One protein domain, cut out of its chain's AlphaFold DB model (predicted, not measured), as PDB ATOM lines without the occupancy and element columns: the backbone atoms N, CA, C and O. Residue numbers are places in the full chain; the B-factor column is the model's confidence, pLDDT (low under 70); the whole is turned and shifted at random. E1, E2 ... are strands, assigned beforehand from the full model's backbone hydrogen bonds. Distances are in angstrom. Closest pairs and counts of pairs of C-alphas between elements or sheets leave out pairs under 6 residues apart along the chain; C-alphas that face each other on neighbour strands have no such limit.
ATOM      1  N   PRO A  28     234.507 282.427 312.476       73.56
ATOM      2  CA  PRO A  28     233.560 283.272 313.180       73.56
ATOM      3  C   PRO A  28     233.403 284.618 312.487       73.56
ATOM      4  O   PRO A  28     234.383 285.241 312.089       73.56
ATOM      5  N   ASN A  29     232.164 285.101 312.425       86.00
ATOM      6  CA  ASN A  29     231.873 286.474 312.038       86.00
ATOM      7  C   ASN A  29     232.529 287.464 313.003       86.00
ATOM      8  O   ASN A  29     233.058 288.467 312.552       86.00
ATOM      9  N   VAL A  30     232.535 287.190 314.311       88.19
ATOM     10  CA  VAL A  30     233.250 288.010 315.305       88.19
ATOM     11  C   VAL A  30     234.219 287.133 316.084       88.19
ATOM     12  O   VAL A  30     233.789 286.167 316.710       88.19
ATOM     13  N   ALA A  31     235.501 287.486 316.101       90.62
ATOM     14  CA  ALA A  31     236.530 286.840 316.912       90.62
ATOM     15  C   ALA A  31     237.179 287.855 317.847       90.62
ATOM     16  O   ALA A  31     237.514 288.952 317.421       90.62
ATOM     17  N   CYS A  32     237.392 287.486 319.101       91.06
ATOM     18  CA  CYS A  32     237.878 288.369 320.148       91.06
ATOM     19  C   CYS A  32     238.944 287.666 320.988       91.06
ATOM     20  O   CYS A  32     238.800 286.493 321.339       91.06
ATOM     21  N   ILE A  33     240.008 288.394 321.318       90.38
ATOM     22  CA  ILE A  33     241.095 287.954 322.196       90.38
ATOM     23  C   ILE A  33     241.014 288.756 323.486       90.38
ATOM     24  O   ILE A  33     240.953 289.986 323.457       90.38
ATOM     25  N   LEU A  34     241.016 288.063 324.613       88.12
ATOM     26  CA  LEU A  34     240.950 288.619 325.953       88.12
ATOM     27  C   LEU A  34     242.143 288.099 326.756       88.12
ATOM     28  O   LEU A  34     242.353 286.893 326.833       88.12
ATOM     29  N   ASN A  35     242.918 288.998 327.357       87.12
ATOM     30  CA  ASN A  35     243.998 288.626 328.269       87.12
ATOM     31  C   ASN A  35     243.546 288.877 329.711       87.12
ATOM     32  O   ASN A  35     243.204 290.004 330.066       87.12
ATOM     33  N   ILE A  36     243.546 287.826 330.527       83.75
ATOM     34  CA  ILE A  36     243.201 287.889 331.945       83.75
ATOM     35  C   ILE A  36     244.395 287.362 332.731       83.75
ATOM     36  O   ILE A  36     244.657 286.162 332.723       83.75
ATOM     37  N   GLN A  37     245.107 288.249 333.433       80.50
ATOM     38  CA  GLN A  37     246.234 287.867 334.301       80.50
ATOM     39  C   GLN A  37     247.296 287.007 333.577       80.50
ATOM     40  O   GLN A  37     247.876 286.090 334.155       80.50
ATOM     41  N   GLY A  38     247.542 287.282 332.291       81.75
ATOM     42  CA  GLY A  38     248.505 286.548 331.468       81.75
ATOM     43  C   GLY A  38     247.943 285.318 330.750       81.75
ATOM     44  O   GLY A  38     248.582 284.862 329.808       81.75
ATOM     45  N   ALA A  39     246.758 284.824 331.121       84.06
ATOM     46  CA  ALA A  39     246.063 283.774 330.379       84.06
ATOM     47  C   ALA A  39     245.294 284.371 329.194       84.06
ATOM     48  O   ALA A  39     244.624 285.403 329.330       84.06
ATOM     49  N   ILE A  40     245.364 283.718 328.034       86.81
ATOM     50  CA  ILE A  40     244.733 284.191 326.806       86.81
ATOM     51  C   ILE A  40     243.462 283.391 326.550       86.81
ATOM     52  O   ILE A  40     243.460 282.174 326.341       86.81
ATOM     53  N   PHE A  41     242.360 284.122 326.495       88.06
ATOM     54  CA  PHE A  41     241.060 283.618 326.114       88.06
ATOM     55  C   PHE A  41     240.701 284.106 324.729       88.06
ATOM     56  O   PHE A  41     240.897 285.267 324.374       88.06
ATOM     57  N   TYR A  42     240.114 283.206 323.964       90.50
ATOM     58  CA  TYR A  42     239.504 283.528 322.695       90.50
ATOM     59  C   TYR A  42     238.015 283.329 322.837       90.50
ATOM     60  O   TYR A  42     237.594 282.278 323.309       90.50
ATOM     61  N   PHE A  43     237.216 284.282 322.391       92.12
ATOM     62  CA  PHE A  43     235.783 284.081 322.250       92.12
ATOM     63  C   PHE A  43     235.301 284.624 320.916       92.12
ATOM     64  O   PHE A  43     235.991 285.397 320.257       92.12
ATOM     65  N   GLY A  44     234.129 284.191 320.480       91.38
ATOM     66  CA  GLY A  44     233.609 284.630 319.197       91.38
ATOM     67  C   GLY A  44     232.186 284.190 318.923       91.38
ATOM     68  O   GLY A  44     231.636 283.346 319.629       91.38
ATOM     69  N   MET A  45     231.616 284.763 317.868       91.81
ATOM     70  CA  MET A  45     230.263 284.510 317.385       91.81
ATOM     71  C   MET A  45     230.324 283.993 315.946       91.81
ATOM     72  O   MET A  45     231.055 284.540 315.122       91.81
ATOM     73  N   LEU A  46     229.582 282.922 315.652       87.81
ATOM     74  CA  LEU A  46     229.796 282.118 314.440       87.81
ATOM     75  C   LEU A  46     228.715 282.244 313.367       87.81
ATOM     76  O   LEU A  46     229.025 282.143 312.193       87.81
ATOM     77  N   MET A  47     227.444 282.340 313.753       84.19
ATOM     78  CA  MET A  47     226.331 282.149 312.816       84.19
ATOM     79  C   MET A  47     225.332 283.284 312.963       84.19
ATOM     80  O   MET A  47     224.517 283.257 313.883       84.19
ATOM     81  N   TRP A  48     225.428 284.289 312.095       85.31
ATOM     82  CA  TRP A  48     224.459 285.380 312.045       85.31
ATOM     83  C   TRP A  48     223.111 284.885 311.513       85.31
ATOM     84  O   TRP A  48     223.058 284.086 310.579       85.31
ATOM     85  N   SER A  49     222.019 285.345 312.115       85.06
ATOM     86  CA  SER A  49     220.664 285.114 311.629       85.06
ATOM     87  C   SER A  49     220.049 286.433 311.190       85.06
ATOM     88  O   SER A  49     219.779 287.294 312.025       85.06
ATOM     89  N   ASP A  50     219.749 286.552 309.897       81.81
ATOM     90  CA  ASP A  50     219.061 287.726 309.345       81.81
ATOM     91  C   ASP A  50     217.637 287.874 309.889       81.81
ATOM     92  O   ASP A  50     217.115 288.974 309.981       81.81
ATOM     93  N   MET A  51     217.001 286.774 310.299       84.81
ATOM     94  CA  MET A  51     215.649 286.816 310.857       84.81
ATOM     95  C   MET A  51     215.620 287.454 312.249       84.81
ATOM     96  O   MET A  51     214.689 288.186 312.574       84.81
ATOM     97  N   THR A  52     216.610 287.152 313.090       83.00
ATOM     98  CA  THR A  52     216.661 287.647 314.476       83.00
ATOM     99  C   THR A  52     217.655 288.788 314.666       83.00
ATOM    100  O   THR A  52     217.741 289.325 315.770       83.00
ATOM    101  N   HIS A  53     218.396 289.154 313.612       84.00
ATOM    102  CA  HIS A  53     219.524 290.086 313.645       84.00
ATOM    103  C   HIS A  53     220.484 289.751 314.796       84.00
ATOM    104  O   HIS A  53     220.902 290.615 315.574       84.00
ATOM    105  N   TRP A  54     220.757 288.456 314.971       88.50
ATOM    106  CA  TRP A  54     221.567 287.976 316.078       88.50
ATOM    107  C   TRP A  54     222.252 286.647 315.787       88.50
ATOM    108  O   TRP A  54     221.861 285.879 314.909       88.50
ATOM    109  N   TYR A  55     223.288 286.364 316.569       89.00
ATOM    110  CA  TYR A  55     224.060 285.142 316.467       89.00
ATOM    111  C   TYR A  55     223.379 283.950 317.142       89.00
ATOM    112  O   TYR A  55     222.893 284.029 318.271       89.00
ATOM    113  N   THR A  56     223.429 282.796 316.485       87.88
ATOM    114  CA  THR A  56     222.857 281.534 316.982       87.88
ATOM    115  C   THR A  56     223.898 280.593 317.585       87.88
ATOM    116  O   THR A  56     223.544 279.543 318.117       87.88
ATOM    117  N   LYS A  57     225.184 280.966 317.548       90.25
ATOM    118  CA  LYS A  57     226.281 280.152 318.075       90.25
ATOM    119  C   LYS A  57     227.458 281.011 318.538       90.25
ATOM    120  O   LYS A  57     227.839 281.954 317.842       90.25
ATOM    121  N   GLY A  58     228.057 280.625 319.665       91.12
ATOM    122  CA  GLY A  58     229.275 281.214 320.219       91.12
ATOM    123  C   GLY A  58     230.389 280.184 320.427       91.12
ATOM    124  O   GLY A  58     230.143 278.975 320.451       91.12
ATOM    125  N   ILE A  59     231.621 280.667 320.566       90.75
ATOM    126  CA  ILE A  59     232.815 279.882 320.902       90.75
ATOM    127  C   ILE A  59     233.582 280.546 322.035       90.75
ATOM    128  O   ILE A  59     233.647 281.768 322.098       90.75
ATOM    129  N   VAL A  60     234.210 279.738 322.885       90.88
ATOM    130  CA  VAL A  60     235.259 280.198 323.794       90.88
ATOM    131  C   VAL A  60     236.367 279.152 323.883       90.88
ATOM    132  O   VAL A  60     236.112 277.947 323.829       90.88
ATOM    133  N   ARG A  61     237.614 279.600 323.963       87.38
ATOM    134  CA  ARG A  61     238.822 278.781 324.081       87.38
ATOM    135  C   ARG A  61     239.793 279.454 325.039       87.38
ATOM    136  O   ARG A  61     239.735 280.666 325.231       87.38
ATOM    137  N   SER A  62     240.696 278.663 325.591       85.50
ATOM    138  CA  SER A  62     241.770 279.126 326.460       85.50
ATOM    139  C   SER A  62     243.068 278.441 326.057       85.50
ATOM    140  O   SER A  62     243.047 277.280 325.640       85.50
ATOM    141  N   ASP A  63     244.174 279.167 326.147       83.38
ATOM    142  CA  ASP A  63     245.521 278.612 326.015       83.38
ATOM    143  C   ASP A  63     246.018 277.942 327.307       83.38
ATOM    144  O   ASP A  63     246.871 277.060 327.249       83.38
ATOM    145  N   ALA A  64     245.457 278.325 328.456       79.19
ATOM    146  CA  ALA A  64     245.801 277.798 329.768       79.19
ATOM    147  C   ALA A  64     245.290 276.369 329.980       79.19
ATOM    148  O   ALA A  64     246.028 275.501 330.443       79.19
ATOM    149  N   VAL A  65     244.015 276.126 329.662       83.56
ATOM    150  CA  VAL A  65     243.345 274.842 329.902       83.56
ATOM    151  C   VAL A  65     242.262 274.585 328.849       83.56
ATOM    152  O   VAL A  65     241.522 275.503 328.493       83.56
ATOM    153  N   PRO A  66     242.104 273.351 328.338       86.62
ATOM    154  CA  PRO A  66     240.973 273.024 327.480       86.62
ATOM    155  C   PRO A  66     239.636 273.284 328.186       86.62
ATOM    156  O   PRO A  66     239.393 272.786 329.285       86.62
ATOM    157  N   VAL A  67     238.750 274.029 327.525       89.94
ATOM    158  CA  VAL A  67     237.401 274.333 328.022       89.94
ATOM    159  C   VAL A  67     236.338 273.798 327.067       89.94
ATOM    160  O   VAL A  67     236.441 273.947 325.847       89.94
ATOM    161  N   ALA A  68     235.295 273.188 327.621       91.81
ATOM    162  CA  ALA A  68     234.063 272.907 326.903       91.81
ATOM    163  C   ALA A  68     233.273 274.207 326.730       91.81
ATOM    164  O   ALA A  68     233.186 275.014 327.657       91.81
ATOM    165  N   THR A  69     232.695 274.411 325.546       91.19
ATOM    166  CA  THR A  69     231.889 275.603 325.260       91.19
ATOM    167  C   THR A  69     230.402 275.304 325.283       91.19
ATOM    168  O   THR A  69     229.955 274.345 324.656       91.19
ATOM    169  N   SER A  70     229.633 276.201 325.890       93.44
ATOM    170  CA  SER A  70     228.192 276.322 325.674       93.44
ATOM    171  C   SER A  70     227.821 277.752 325.270       93.44
ATOM    172  O   SER A  70     228.582 278.697 325.485       93.44
ATOM    173  N   TYR A  71     226.657 277.906 324.640       94.31
ATOM    174  CA  TYR A  71     226.119 279.199 324.231       94.31
ATOM    175  C   TYR A  71     224.617 279.252 324.508       94.31
ATOM    176  O   TYR A  71     223.892 278.325 324.147       94.31
ATOM    177  N   ASP A  72     224.166 280.348 325.109       93.75
ATOM    178  CA  ASP A  72     222.758 280.677 325.297       93.75
ATOM    179  C   ASP A  72     222.424 281.949 324.509       93.75
ATOM    180  O   ASP A  72     222.894 283.045 324.821       93.75
ATOM    181  N   ALA A  73     221.589 281.798 323.480       88.69
ATOM    182  CA  ALA A  73     221.177 282.895 322.612       88.69
ATOM    183  C   ALA A  73     220.256 283.911 323.308       88.69
ATOM    184  O   ALA A  73     220.282 285.089 322.947       88.69
ATOM    185  N   ASN A  74     219.472 283.483 324.305       88.88
ATOM    186  CA  ASN A  74     218.519 284.346 325.005       88.88
ATOM    187  C   ASN A  74     219.250 285.329 325.914       88.88
ATOM    188  O   ASN A  74     218.967 286.526 325.914       88.88
ATOM    189  N   THR A  75     220.221 284.818 326.668       90.69
ATOM    190  CA  THR A  75     221.053 285.628 327.565       90.69
ATOM    191  C   THR A  75     222.309 286.161 326.884       90.69
ATOM    192  O   THR A  75     223.035 286.947 327.489       90.69
ATOM    193  N   ARG A  76     222.561 285.770 325.625       92.31
ATOM    194  CA  ARG A  76     223.724 286.176 324.817       92.31
ATOM    195  C   ARG A  76     225.042 285.846 325.506       92.31
ATOM    196  O   ARG A  76     225.983 286.639 325.475       92.31
ATOM    197  N   THR A  77     225.078 284.688 326.153       94.88
ATOM    198  CA  THR A  77     226.183 284.278 327.016       94.88
ATOM    199  C   THR A  77     226.900 283.078 326.426       94.88
ATOM    200  O   THR A  77     226.285 282.078 326.060       94.88
ATOM    201  N   ILE A  78     228.219 283.181 326.347       95.12
ATOM    202  CA  ILE A  78     229.135 282.103 325.994       95.12
ATOM    203  C   ILE A  78     229.758 281.614 327.297       95.12
ATOM    204  O   ILE A  78     230.257 282.432 328.065       95.12
ATOM    205  N   SER A  79     229.746 280.309 327.553       94.06
ATOM    206  CA  SER A  79     230.412 279.743 328.732       94.06
ATOM    207  C   SER A  79     231.563 278.836 328.324       94.06
ATOM    208  O   SER A  79     231.459 278.112 327.332       94.06
ATOM    209  N   GLY A  80     232.651 278.881 329.085       93.69
ATOM    210  CA  GLY A  80     233.845 278.061 328.919       93.69
ATOM    211  C   GLY A  80     234.193 277.397 330.238       93.69
ATOM    212  O   GLY A  80     234.626 278.086 331.155       93.69
ATOM    213  N   ILE A  81     234.001 276.080 330.322       93.81
ATOM    214  CA  ILE A  81     234.195 275.318 331.560       93.81
ATOM    215  C   ILE A  81     235.223 274.212 331.322       93.81
ATOM    216  O   ILE A  81     235.063 273.402 330.404       93.81
ATOM    217  N   SER A  82     236.290 274.171 332.116       92.62
ATOM    218  CA  SER A  82     237.263 273.076 332.086       92.62
ATOM    219  C   SER A  82     236.690 271.818 332.744       92.62
ATOM    220  O   SER A  82     235.817 271.890 333.608       92.62
ATOM    221  N   ALA A  83     237.170 270.637 332.346       89.06
ATOM    222  CA  ALA A  83     236.631 269.362 332.839       89.06
ATOM    223  C   ALA A  83     236.777 269.176 334.364       89.06
ATOM    224  O   ALA A  83     235.975 268.484 334.983       89.06
ATOM    225  N   ASP A  84     237.792 269.802 334.958       87.50
ATOM    226  CA  ASP A  84     238.072 269.821 336.394       87.50
ATOM    227  C   ASP A  84     237.381 270.984 337.139       87.50
ATOM    228  O   ASP A  84     237.524 271.105 338.354       87.50
ATOM    229  N   GLY A  85     236.652 271.856 336.429       85.94
ATOM    230  CA  GLY A  85     235.976 273.031 336.984       85.94
ATOM    231  C   GLY A  85     236.908 274.152 337.457       85.94
ATOM    232  O   GLY A  85     236.438 275.131 338.035       85.94
ATOM    233  N   SER A  86     238.219 274.030 337.227       85.12
ATOM    234  CA  SER A  86     239.209 275.031 337.637       85.12
ATOM    235  C   SER A  86     239.074 276.344 336.855       85.12
ATOM    236  O   SER A  86     239.408 277.415 337.363       85.12
ATOM    237  N   THR A  87     238.518 276.281 335.646       89.38
ATOM    238  CA  THR A  87     238.104 277.431 334.846       89.38
ATOM    239  C   THR A  87     236.610 277.337 334.549       89.38
ATOM    240  O   THR A  87     236.155 276.355 333.971       89.38
ATOM    241  N   ASP A  88     235.857 278.368 334.926       92.69
ATOM    242  CA  ASP A  88     234.445 278.590 334.576       92.69
ATOM    243  C   ASP A  88     234.315 280.064 334.218       92.69
ATOM    244  O   ASP A  88     234.280 280.909 335.110       92.69
ATOM    245  N   LEU A  89     234.320 280.379 332.926       91.94
ATOM    246  CA  LEU A  89     234.142 281.736 332.424       91.94
ATOM    247  C   LEU A  89     232.811 281.868 331.710       91.94
ATOM    248  O   LEU A  89     232.444 281.023 330.895       91.94
ATOM    249  N   ARG A  90     232.145 282.989 331.945       94.31
ATOM    250  CA  ARG A  90     230.935 283.421 331.262       94.31
ATOM    251  C   ARG A  90     231.202 284.766 330.624       94.31
ATOM    252  O   ARG A  90     231.716 285.683 331.257       94.31
ATOM    253  N   ILE A  91     230.882 284.853 329.343       93.94
ATOM    254  CA  ILE A  91     231.075 286.041 328.527       93.94
ATOM    255  C   ILE A  91     229.720 286.415 327.951       93.94
ATOM    256  O   ILE A  91     229.212 285.732 327.061       93.94
ATOM    257  N   SER A  92     229.127 287.490 328.460       94.25
ATOM    258  CA  SER A  92     227.897 288.049 327.900       94.25
ATOM    259  C   SER A  92     228.244 289.154 326.914       94.25
ATOM    260  O   SER A  92     229.082 290.005 327.207       94.25
ATOM    261  N   VAL A  93     227.598 289.175 325.753       93.88
ATOM    262  CA  VAL A  93     227.885 290.152 324.691       93.88
ATOM    263  C   VAL A  93     226.661 290.991 324.337       93.88
ATOM    264  O   VAL A  93     225.521 290.520 324.364       93.88
ATOM    265  N   TRP A  94     226.899 292.251 323.971       91.62
ATOM    266  CA  TRP A  94     225.866 293.165 323.488       91.62
ATOM    267  C   TRP A  94     226.103 293.518 322.016       91.62
ATOM    268  O   TRP A  94     227.195 293.989 321.694       91.62
ATOM    269  N   PRO A  95     225.098 293.336 321.136       88.75
ATOM    270  CA  PRO A  95     225.167 293.814 319.760       88.75
ATOM    271  C   PRO A  95     225.326 295.329 319.709       88.75
ATOM    272  O   PRO A  95     224.830 296.051 320.580       88.75
ATOM    273  N   SER A  96     225.953 295.800 318.639       86.38
ATOM    274  CA  SER A  96     225.871 297.195 318.227       86.38
ATOM    275  C   SER A  96     224.465 297.556 317.739       86.38
ATOM    276  O   SER A  96     223.719 296.721 317.226       86.38
ATOM    277  N   ALA A  97     224.096 298.827 317.904       84.56
ATOM    278  CA  ALA A  97     222.794 299.351 317.492       84.56
ATOM    279  C   ALA A  97     222.662 299.535 315.969       84.56
ATOM    280  O   ALA A  97     221.561 299.747 315.472       84.56
ATOM    281  N   ASN A  98     223.769 299.463 315.228       80.88
ATOM    282  CA  ASN A  98     223.784 299.605 313.770       80.88
ATOM    283  C   ASN A  98     223.290 298.346 313.025       80.88
ATOM    284  O   ASN A  98     223.086 298.412 311.818       80.88
ATOM    285  N   GLY A  99     223.081 297.222 313.726       74.25
ATOM    286  CA  GLY A  99     222.502 296.002 313.157       74.25
ATOM    287  C   GLY A  99     223.405 295.270 312.162       74.25
ATOM    288  O   GLY A  99     222.929 294.379 311.468       74.25
ATOM    289  N   ASP A 100     224.688 295.626 312.097       77.31
ATOM    290  CA  ASP A 100     225.647 295.066 311.144       77.31
ATOM    291  C   ASP A 100     226.299 293.768 311.629       77.31
ATOM    292  O   ASP A 100     227.155 293.251 310.932       77.31
ATOM    293  N   GLY A 101     225.937 293.257 312.810       79.44
ATOM    294  CA  GLY A 101     226.548 292.074 313.422       79.44
ATOM    295  C   GLY A 101     227.784 292.340 314.282       79.44
ATOM    296  O   GLY A 101     228.317 291.401 314.879       79.44
ATOM    297  N   SER A 102     228.217 293.591 314.423       84.44
ATOM    298  CA  SER A 102     229.264 293.986 315.367       84.44
ATOM    299  C   SER A 102     228.780 293.973 316.825       84.44
ATOM    300  O   SER A 102     227.583 293.893 317.133       84.44
ATOM    301  N   LEU A 103     229.737 294.040 317.754       90.50
ATOM    302  CA  LEU A 103     229.487 294.071 319.194       90.50
ATOM    303  C   LEU A 103     229.797 295.461 319.757       90.50
ATOM    304  O   LEU A 103     230.804 296.065 319.404       90.50
ATOM    305  N   ALA A 104     228.955 295.942 320.671       90.00
ATOM    306  CA  ALA A 104     229.155 297.211 321.371       90.00
ATOM    307  C   ALA A 104     229.907 297.049 322.697       90.00
ATOM    308  O   ALA A 104     230.690 297.916 323.076       90.00
ATOM    309  N   ALA A 105     229.645 295.963 323.429       91.62
ATOM    310  CA  ALA A 105     230.283 295.702 324.716       91.62
ATOM    311  C   ALA A 105     230.264 294.212 325.068       91.62
ATOM    312  O   ALA A 105     229.488 293.433 324.502       91.62
ATOM    313  N   PHE A 106     231.053 293.841 326.073       93.50
ATOM    314  CA  PHE A 106     231.002 292.522 326.704       93.50
ATOM    315  C   PHE A 106     231.040 292.622 328.232       93.50
ATOM    316  O   PHE A 106     231.442 293.636 328.785       93.50
ATOM    317  N   LEU A 107     230.613 291.579 328.926       93.00
ATOM    318  CA  LEU A 107     230.911 291.342 330.336       93.00
ATOM    319  C   LEU A 107     231.642 290.015 330.427       93.00
ATOM    320  O   LEU A 107     231.293 289.086 329.699       93.00
ATOM    321  N   VAL A 108     232.605 289.925 331.335       91.75
ATOM    322  CA  VAL A 108     233.202 288.651 331.727       91.75
ATOM    323  C   VAL A 108     233.005 288.438 333.222       91.75
ATOM    324  O   VAL A 108     233.180 289.352 334.026       91.75
ATOM    325  N   ASP A 109     232.623 287.228 333.600       92.19
ATOM    326  CA  ASP A 109     232.606 286.787 334.986       92.19
ATOM    327  C   ASP A 109     232.985 285.321 335.067       92.19
ATOM    328  O   ASP A 109     232.782 284.557 334.128       92.19
ATOM    329  N   GLY A 110     233.575 284.917 336.181       91.94
ATOM    330  CA  GLY A 110     234.001 283.535 336.293       91.94
ATOM    331  C   GLY A 110     235.116 283.293 337.282       91.94
ATOM    332  O   GLY A 110     235.496 284.183 338.041       91.94
ATOM    333  N   ASN A 111     235.606 282.069 337.292       90.62
ATOM    334  CA  ASN A 111     236.832 281.694 337.967       90.62
ATOM    335  C   ASN A 111     237.840 281.248 336.915       90.62
ATOM    336  O   ASN A 111     237.494 280.535 335.975       90.62
ATOM    337  N   LEU A 112     239.081 281.674 337.099       88.12
ATOM    338  CA  LEU A 112     240.212 281.299 336.271       88.12
ATOM    339  C   LEU A 112     241.295 280.711 337.161       88.12
ATOM    340  O   LEU A 112     241.837 281.426 338.000       88.12
ATOM    341  N   HIS A 113     241.647 279.449 336.951       87.25
ATOM    342  CA  HIS A 113     242.849 278.870 337.535       87.25
ATOM    343  C   HIS A 113     244.003 278.922 336.530       87.25
ATOM    344  O   HIS A 113     243.964 278.265 335.492       87.25
ATOM    345  N   TYR A 114     245.035 279.706 336.834       84.75
ATOM    346  CA  TYR A 114     246.212 279.855 335.981       84.75
ATOM    347  C   TYR A 114     247.477 280.006 336.827       84.75
ATOM    348  O   TYR A 114     247.471 280.703 337.839       84.75
ATOM    349  N   ASN A 115     248.562 279.326 336.437       86.50
ATOM    350  CA  ASN A 115     249.840 279.312 337.165       86.50
ATOM    351  C   ASN A 115     249.704 279.016 338.676       86.50
ATOM    352  O   ASN A 115     250.378 279.624 339.505       86.50
ATOM    353  N   GLY A 116     248.814 278.085 339.040       85.12
ATOM    354  CA  GLY A 116     248.583 277.679 340.430       85.12
ATOM    355  C   GLY A 116     247.746 278.659 341.258       85.12
ATOM    356  O   GLY A 116     247.567 278.440 342.455       85.12
ATOM    357  N   VAL A 117     247.209 279.719 340.646       88.12
ATOM    358  CA  VAL A 117     246.388 280.733 341.316       88.12
ATOM    359  C   VAL A 117     244.981 280.728 340.735       88.12
ATOM    360  O   VAL A 117     244.797 280.818 339.524       88.12
ATOM    361  N   THR A 118     243.974 280.670 341.609       87.81
ATOM    362  CA  THR A 118     242.577 280.896 341.220       87.81
ATOM    363  C   THR A 118     242.229 282.369 341.375       87.81
ATOM    364  O   THR A 118     242.249 282.911 342.478       87.81
ATOM    365  N   THR A 119     241.866 283.007 340.268       87.06
ATOM    366  CA  THR A 119     241.388 284.387 340.211       87.06
ATOM    367  C   THR A 119     239.881 284.388 339.992       87.06
ATOM    368  O   THR A 119     239.390 283.819 339.017       87.06
ATOM    369  N   ARG A 120     239.136 285.049 340.883       90.69
ATOM    370  CA  ARG A 120     237.724 285.366 340.648       90.69
ATOM    371  C   ARG A 120     237.649 286.623 339.789       90.69
ATOM    372  O   ARG A 120     238.194 287.653 340.170       90.69
ATOM    373  N   ILE A 121     236.920 286.544 338.684       88.62
ATOM    374  CA  ILE A 121     236.589 287.680 337.828       88.62
ATOM    375  C   ILE A 121     235.151 288.076 338.139       88.62
ATOM    376  O   ILE A 121     234.225 287.268 337.995       88.62
ATOM    377  N   ALA A 122     234.968 289.301 338.613       86.56
ATOM    378  CA  ALA A 122     233.652 289.857 338.887       86.56
ATOM    379  C   ALA A 122     233.174 290.705 337.703       86.56
ATOM    380  O   ALA A 122     233.967 291.380 337.053       86.56
ATOM    381  N   THR A 123     231.856 290.752 337.487       84.38
ATOM    382  CA  THR A 123     231.216 291.569 336.437       84.38
ATOM    383  C   THR A 123     231.447 293.074 336.588       84.38
ATOM    384  O   THR A 123     231.001 293.848 335.744       84.38
ATOM    385  N   ASN A 124     232.073 293.516 337.678       81.88
ATOM    386  CA  ASN A 124     232.411 294.907 337.936       81.88
ATOM    387  C   ASN A 124     233.913 295.207 337.916       81.88
ATOM    388  O   ASN A 124     234.321 296.314 338.266       81.88
ATOM    389  N   ASP A 125     234.734 294.255 337.482       81.19
ATOM    390  CA  ASP A 125     236.169 294.458 337.309       81.19
ATOM    391  C   ASP A 125     236.475 295.155 335.966       81.19
ATOM    392  O   ASP A 125     237.050 294.605 335.030       81.19
ATOM    393  N   TYR A 126     235.997 296.396 335.848       69.62
ATOM    394  CA  TYR A 126     235.928 297.141 334.587       69.62
ATOM    395  C   TYR A 126     237.280 297.612 334.042       69.62
ATOM    396  O   TYR A 126     237.390 297.925 332.860       69.62
ATOM    397  N   ASN A 127     238.291 297.731 334.903       62.91
ATOM    398  CA  ASN A 127     239.573 298.344 334.548       62.91
ATOM    399  C   ASN A 127     240.612 297.328 334.066       62.91
ATOM    400  O   ASN A 127     241.671 297.733 333.591       62.91
ATOM    401  N   ALA A 128     240.336 296.033 334.215       57.75
ATOM    402  CA  ALA A 128     241.312 294.985 333.958       57.75
ATOM    403  C   ALA A 128     241.180 294.349 332.565       57.75
ATOM    404  O   ALA A 128     242.120 293.694 332.117       57.75
ATOM    405  N   TYR A 129     240.053 294.540 331.866       70.69
ATOM    406  CA  TYR A 129     239.693 293.684 330.732       70.69
ATOM    407  C   TYR A 129     239.195 294.478 329.519       70.69
ATOM    408  O   TYR A 129     238.050 294.918 329.457       70.69
ATOM    409  N   GLY A 130     240.066 294.615 328.521       78.25
ATOM    410  CA  GLY A 130     239.702 294.965 327.149       78.25
ATOM    411  C   GLY A 130     239.909 293.758 326.240       78.25
ATOM    412  O   GLY A 130     240.747 292.899 326.526       78.25
ATOM    413  N   SER A 131     239.152 293.682 325.150       84.19
ATOM    414  CA  SER A 131     239.359 292.653 324.137       84.19
ATOM    415  C   SER A 131     239.719 293.270 322.792       84.19
ATOM    416  O   SER A 131     239.105 294.245 322.365       84.19
ATOM    417  N   ALA A 132     240.712 292.694 322.118       89.19
ATOM    418  CA  ALA A 132     240.996 292.999 320.722       89.19
ATOM    419  C   ALA A 132     240.157 292.069 319.844       89.19
ATOM    420  O   ALA A 132     240.291 290.847 319.939       89.19
ATOM    421  N   CYS A 133     239.294 292.639 319.007       89.00
ATOM    422  CA  CYS A 133     238.333 291.897 318.207       89.00
ATOM    423  C   CYS A 133     238.476 292.167 316.709       89.00
ATOM    424  O   CYS A 133     238.973 293.204 316.268       89.00
ATOM    425  N   GLN A 134     237.991 291.209 315.929       90.19
ATOM    426  CA  GLN A 134     237.907 291.230 314.479       90.19
ATOM    427  C   GLN A 134     236.471 290.900 314.074       90.19
ATOM    428  O   GLN A 134     235.900 289.926 314.569       90.19
ATOM    429  N   TYR A 135     235.893 291.716 313.195       86.19
ATOM    430  CA  TYR A 135     234.602 291.467 312.559       86.19
ATOM    431  C   TYR A 135     234.806 291.173 311.068       86.19
ATOM    432  O   TYR A 135     235.478 291.936 310.376       86.19
ATOM    433  N   TYR A 136     234.240 290.064 310.594       85.69
ATOM    434  CA  TYR A 136     234.356 289.557 309.232       85.69
ATOM    435  C   TYR A 136     233.021 289.723 308.502       85.69
ATOM    436  O   TYR A 136     232.037 289.058 308.828       85.69
ATOM    437  N   THR A 137     232.999 290.562 307.466       74.56
ATOM    438  CA  THR A 137     231.821 290.807 306.607       74.56
ATOM    439  C   THR A 137     231.865 289.999 305.304       74.56
ATOM    440  O   THR A 137     231.171 290.305 304.338       74.56
ATOM    441  N   GLY A 138     232.726 288.978 305.233       72.81
ATOM    442  CA  GLY A 138     232.971 288.164 304.036       72.81
ATOM    443  C   GLY A 138     233.903 288.819 303.008       72.81
ATOM    444  O   GLY A 138     234.724 288.120 302.420       72.81
ATOM    445  N   ALA A 139     233.830 290.141 302.827       74.56
ATOM    446  CA  ALA A 139     234.732 290.901 301.952       74.56
ATOM    447  C   ALA A 139     235.826 291.659 302.721       74.56
ATOM    448  O   ALA A 139     236.888 291.939 302.166       74.56
ATOM    449  N   GLU A 140     235.582 291.978 303.993       82.81
ATOM    450  CA  GLU A 140     236.458 292.833 304.788       82.81
ATOM    451  C   GLU A 140     236.672 292.271 306.196       82.81
ATOM    452  O   GLU A 140     235.851 291.517 306.729       82.81
ATOM    453  N   VAL A 141     237.801 292.664 306.793       85.69
ATOM    454  CA  VAL A 141     238.135 292.402 308.196       85.69
ATOM    455  C   VAL A 141     238.297 293.739 308.903       85.69
ATOM    456  O   VAL A 141     239.189 294.521 308.573       85.69
ATOM    457  N   ILE A 142     237.452 293.985 309.897       85.12
ATOM    458  CA  ILE A 142     237.461 295.211 310.695       85.12
ATOM    459  C   ILE A 142     238.029 294.880 312.073       85.12
ATOM    460  O   ILE A 142     237.456 294.074 312.802       85.12
ATOM    461  N   ASN A 143     239.148 295.508 312.439       86.88
ATOM    462  CA  ASN A 143     239.723 295.386 313.780       86.88
ATOM    463  C   ASN A 143     239.126 296.457 314.697       86.88
ATOM    464  O   ASN A 143     239.075 297.629 314.325       86.88
ATOM    465  N   PHE A 144     238.715 296.073 315.902       84.38
ATOM    466  CA  PHE A 144     238.156 296.990 316.888       84.38
ATOM    467  C   PHE A 144     238.487 296.543 318.313       84.38
ATOM    468  O   PHE A 144     238.666 295.356 318.583       84.38
ATOM    469  N   ASN A 145     238.550 297.500 319.237       88.00
ATOM    470  CA  ASN A 145     238.622 297.196 320.662       88.00
ATOM    471  C   ASN A 145     237.201 297.046 321.198       88.00
ATOM    472  O   ASN A 145     236.369 297.934 321.012       88.00
ATOM    473  N   LEU A 146     236.927 295.938 321.876       89.81
ATOM    474  CA  LEU A 146     235.670 295.704 322.562       89.81
ATOM    475  C   LEU A 146     235.860 295.977 324.053       89.81
ATOM    476  O   LEU A 146     236.697 295.368 324.722       89.81
ATOM    477  N   CYS A 147     235.073 296.923 324.552       88.56
ATOM    478  CA  CYS A 147     235.093 297.372 325.934       88.56
ATOM    479  C   CYS A 147     234.250 296.480 326.838       88.56
ATOM    480  O   CYS A 147     233.142 296.064 326.472       88.56
ATOM    481  N   HIS A 148     234.708 296.311 328.075       89.56
ATOM    482  CA  HIS A 148     233.853 295.791 329.123       89.56
ATOM    483  C   HIS A 148     232.674 296.750 329.366       89.56
ATOM    484  O   HIS A 148     232.824 297.975 329.373       89.56
TER     485      HIS A 148
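Overview. This is residues 28 to 148 of the 154 residues of an uncharacterized protein of Mixia osmundae (strain CBS 9802 / IAM 14324 / JCM 22182 / KY 12970) (UniProt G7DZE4). Two five-stranded sheets lie face to face as a sandwich, their strands crossed at 48 degrees: E3 E2 E1 E9 E10 makes one layer and E4 E5 E6 E7 E8 the other. Edge strand E3 comes close to E4 and E5, while at the other side E10 comes close to the beginning of E7; the long turn of residues 46 to 57 and the E7 to E8 turn lie toward opposite ends of the long axis. The printed part has 121 residues with ten named strands, E1 to E10 in order along it, and no named helix; the class is all strand. Both sheets are antiparallel throughout and twisted. The whole is compact, with a radius of gyration of the C-alphas of 14.0 A, and its outline is elongated, 43 by 26 by 25 A.

Arrangement. Begin at E1, residues 30 to 36, and go on to E2, residues 39 to 45: they form a hairpin, with N 34 and O 41 2.8 A apart. E3, residues 58 to 62, is the antiparallel neighbour of E2 in a second hairpin, with N 59 and O 44 2.8 A apart; E1 E2 E3 is a meander, each strand the antiparallel neighbour of the one before. The next five strands make a second meander: E4, residues 67 to 72, E5, residues 77 to 82, E6, residues 88 to 95, E7, residues 103 to 114, and E8, residues 117 to 121. Check N 70 and O 79 between E4 and E5, 3.0 A, N 78 and O 91 between E5 and E6, 2.8 A, N 90 and O 109 between E6 and E7, 2.8 A, and N 112 and O 119 between E7 and E8, 2.9 A. E7 bends by 73 degrees at residue 111. The chain then returns to the first sheet with E9, residues 130 to 136, antiparallel to E1 with N 33 and O 132 2.8 A apart, and E10, residues 141 to 147, in a hairpin with E9, N 133 and O 144 2.8 A apart. The two sheets form a sandwich, two sheets face to face, with the facing parts 11.4 A centre to centre and their best planes 19 degrees apart. Across it, the closest C-alphas of E3 and E4 are those of Gly 58 and Tyr 71, 5.5 A, and of E7 and E10 those of Ala 105 and Cys 147, 5.2 A. E7 and E9 are near each other, with 6 pairs of C-alphas within 10 A, while E8 and E10 are apart.

Along the chain. Find C-alpha 30 at (233.250, 288.010, 315.305); from there E1 runs 19.4 A, and E2 runs back 20.5 A. E3 and E4 measure 14.1 A and 16.2 A, E5 16.6 A and E6 23.2 A. E7, the longest strand with 12 residues, starts at C-alpha 103, (229.487, 294.071, 319.194), and covers 27.6 A. E8 measures 12.5 A, E9 19.5 A and E10 18.7 A, the last ending at C-alpha 147, (235.093, 297.372, 325.934).

Size, cuts and confidence. Look at Met 51 and Gly 116 for the two C-alphas farthest apart, 45.2 A. The printed part has no cut. The link E2 to E3 is long, with 12 residues; in it residues 48 to 49 pair with residues 54 to 55, antiparallel. The mean pLDDT of the printed part is 86.8, and residues 126 to 128 are under 70.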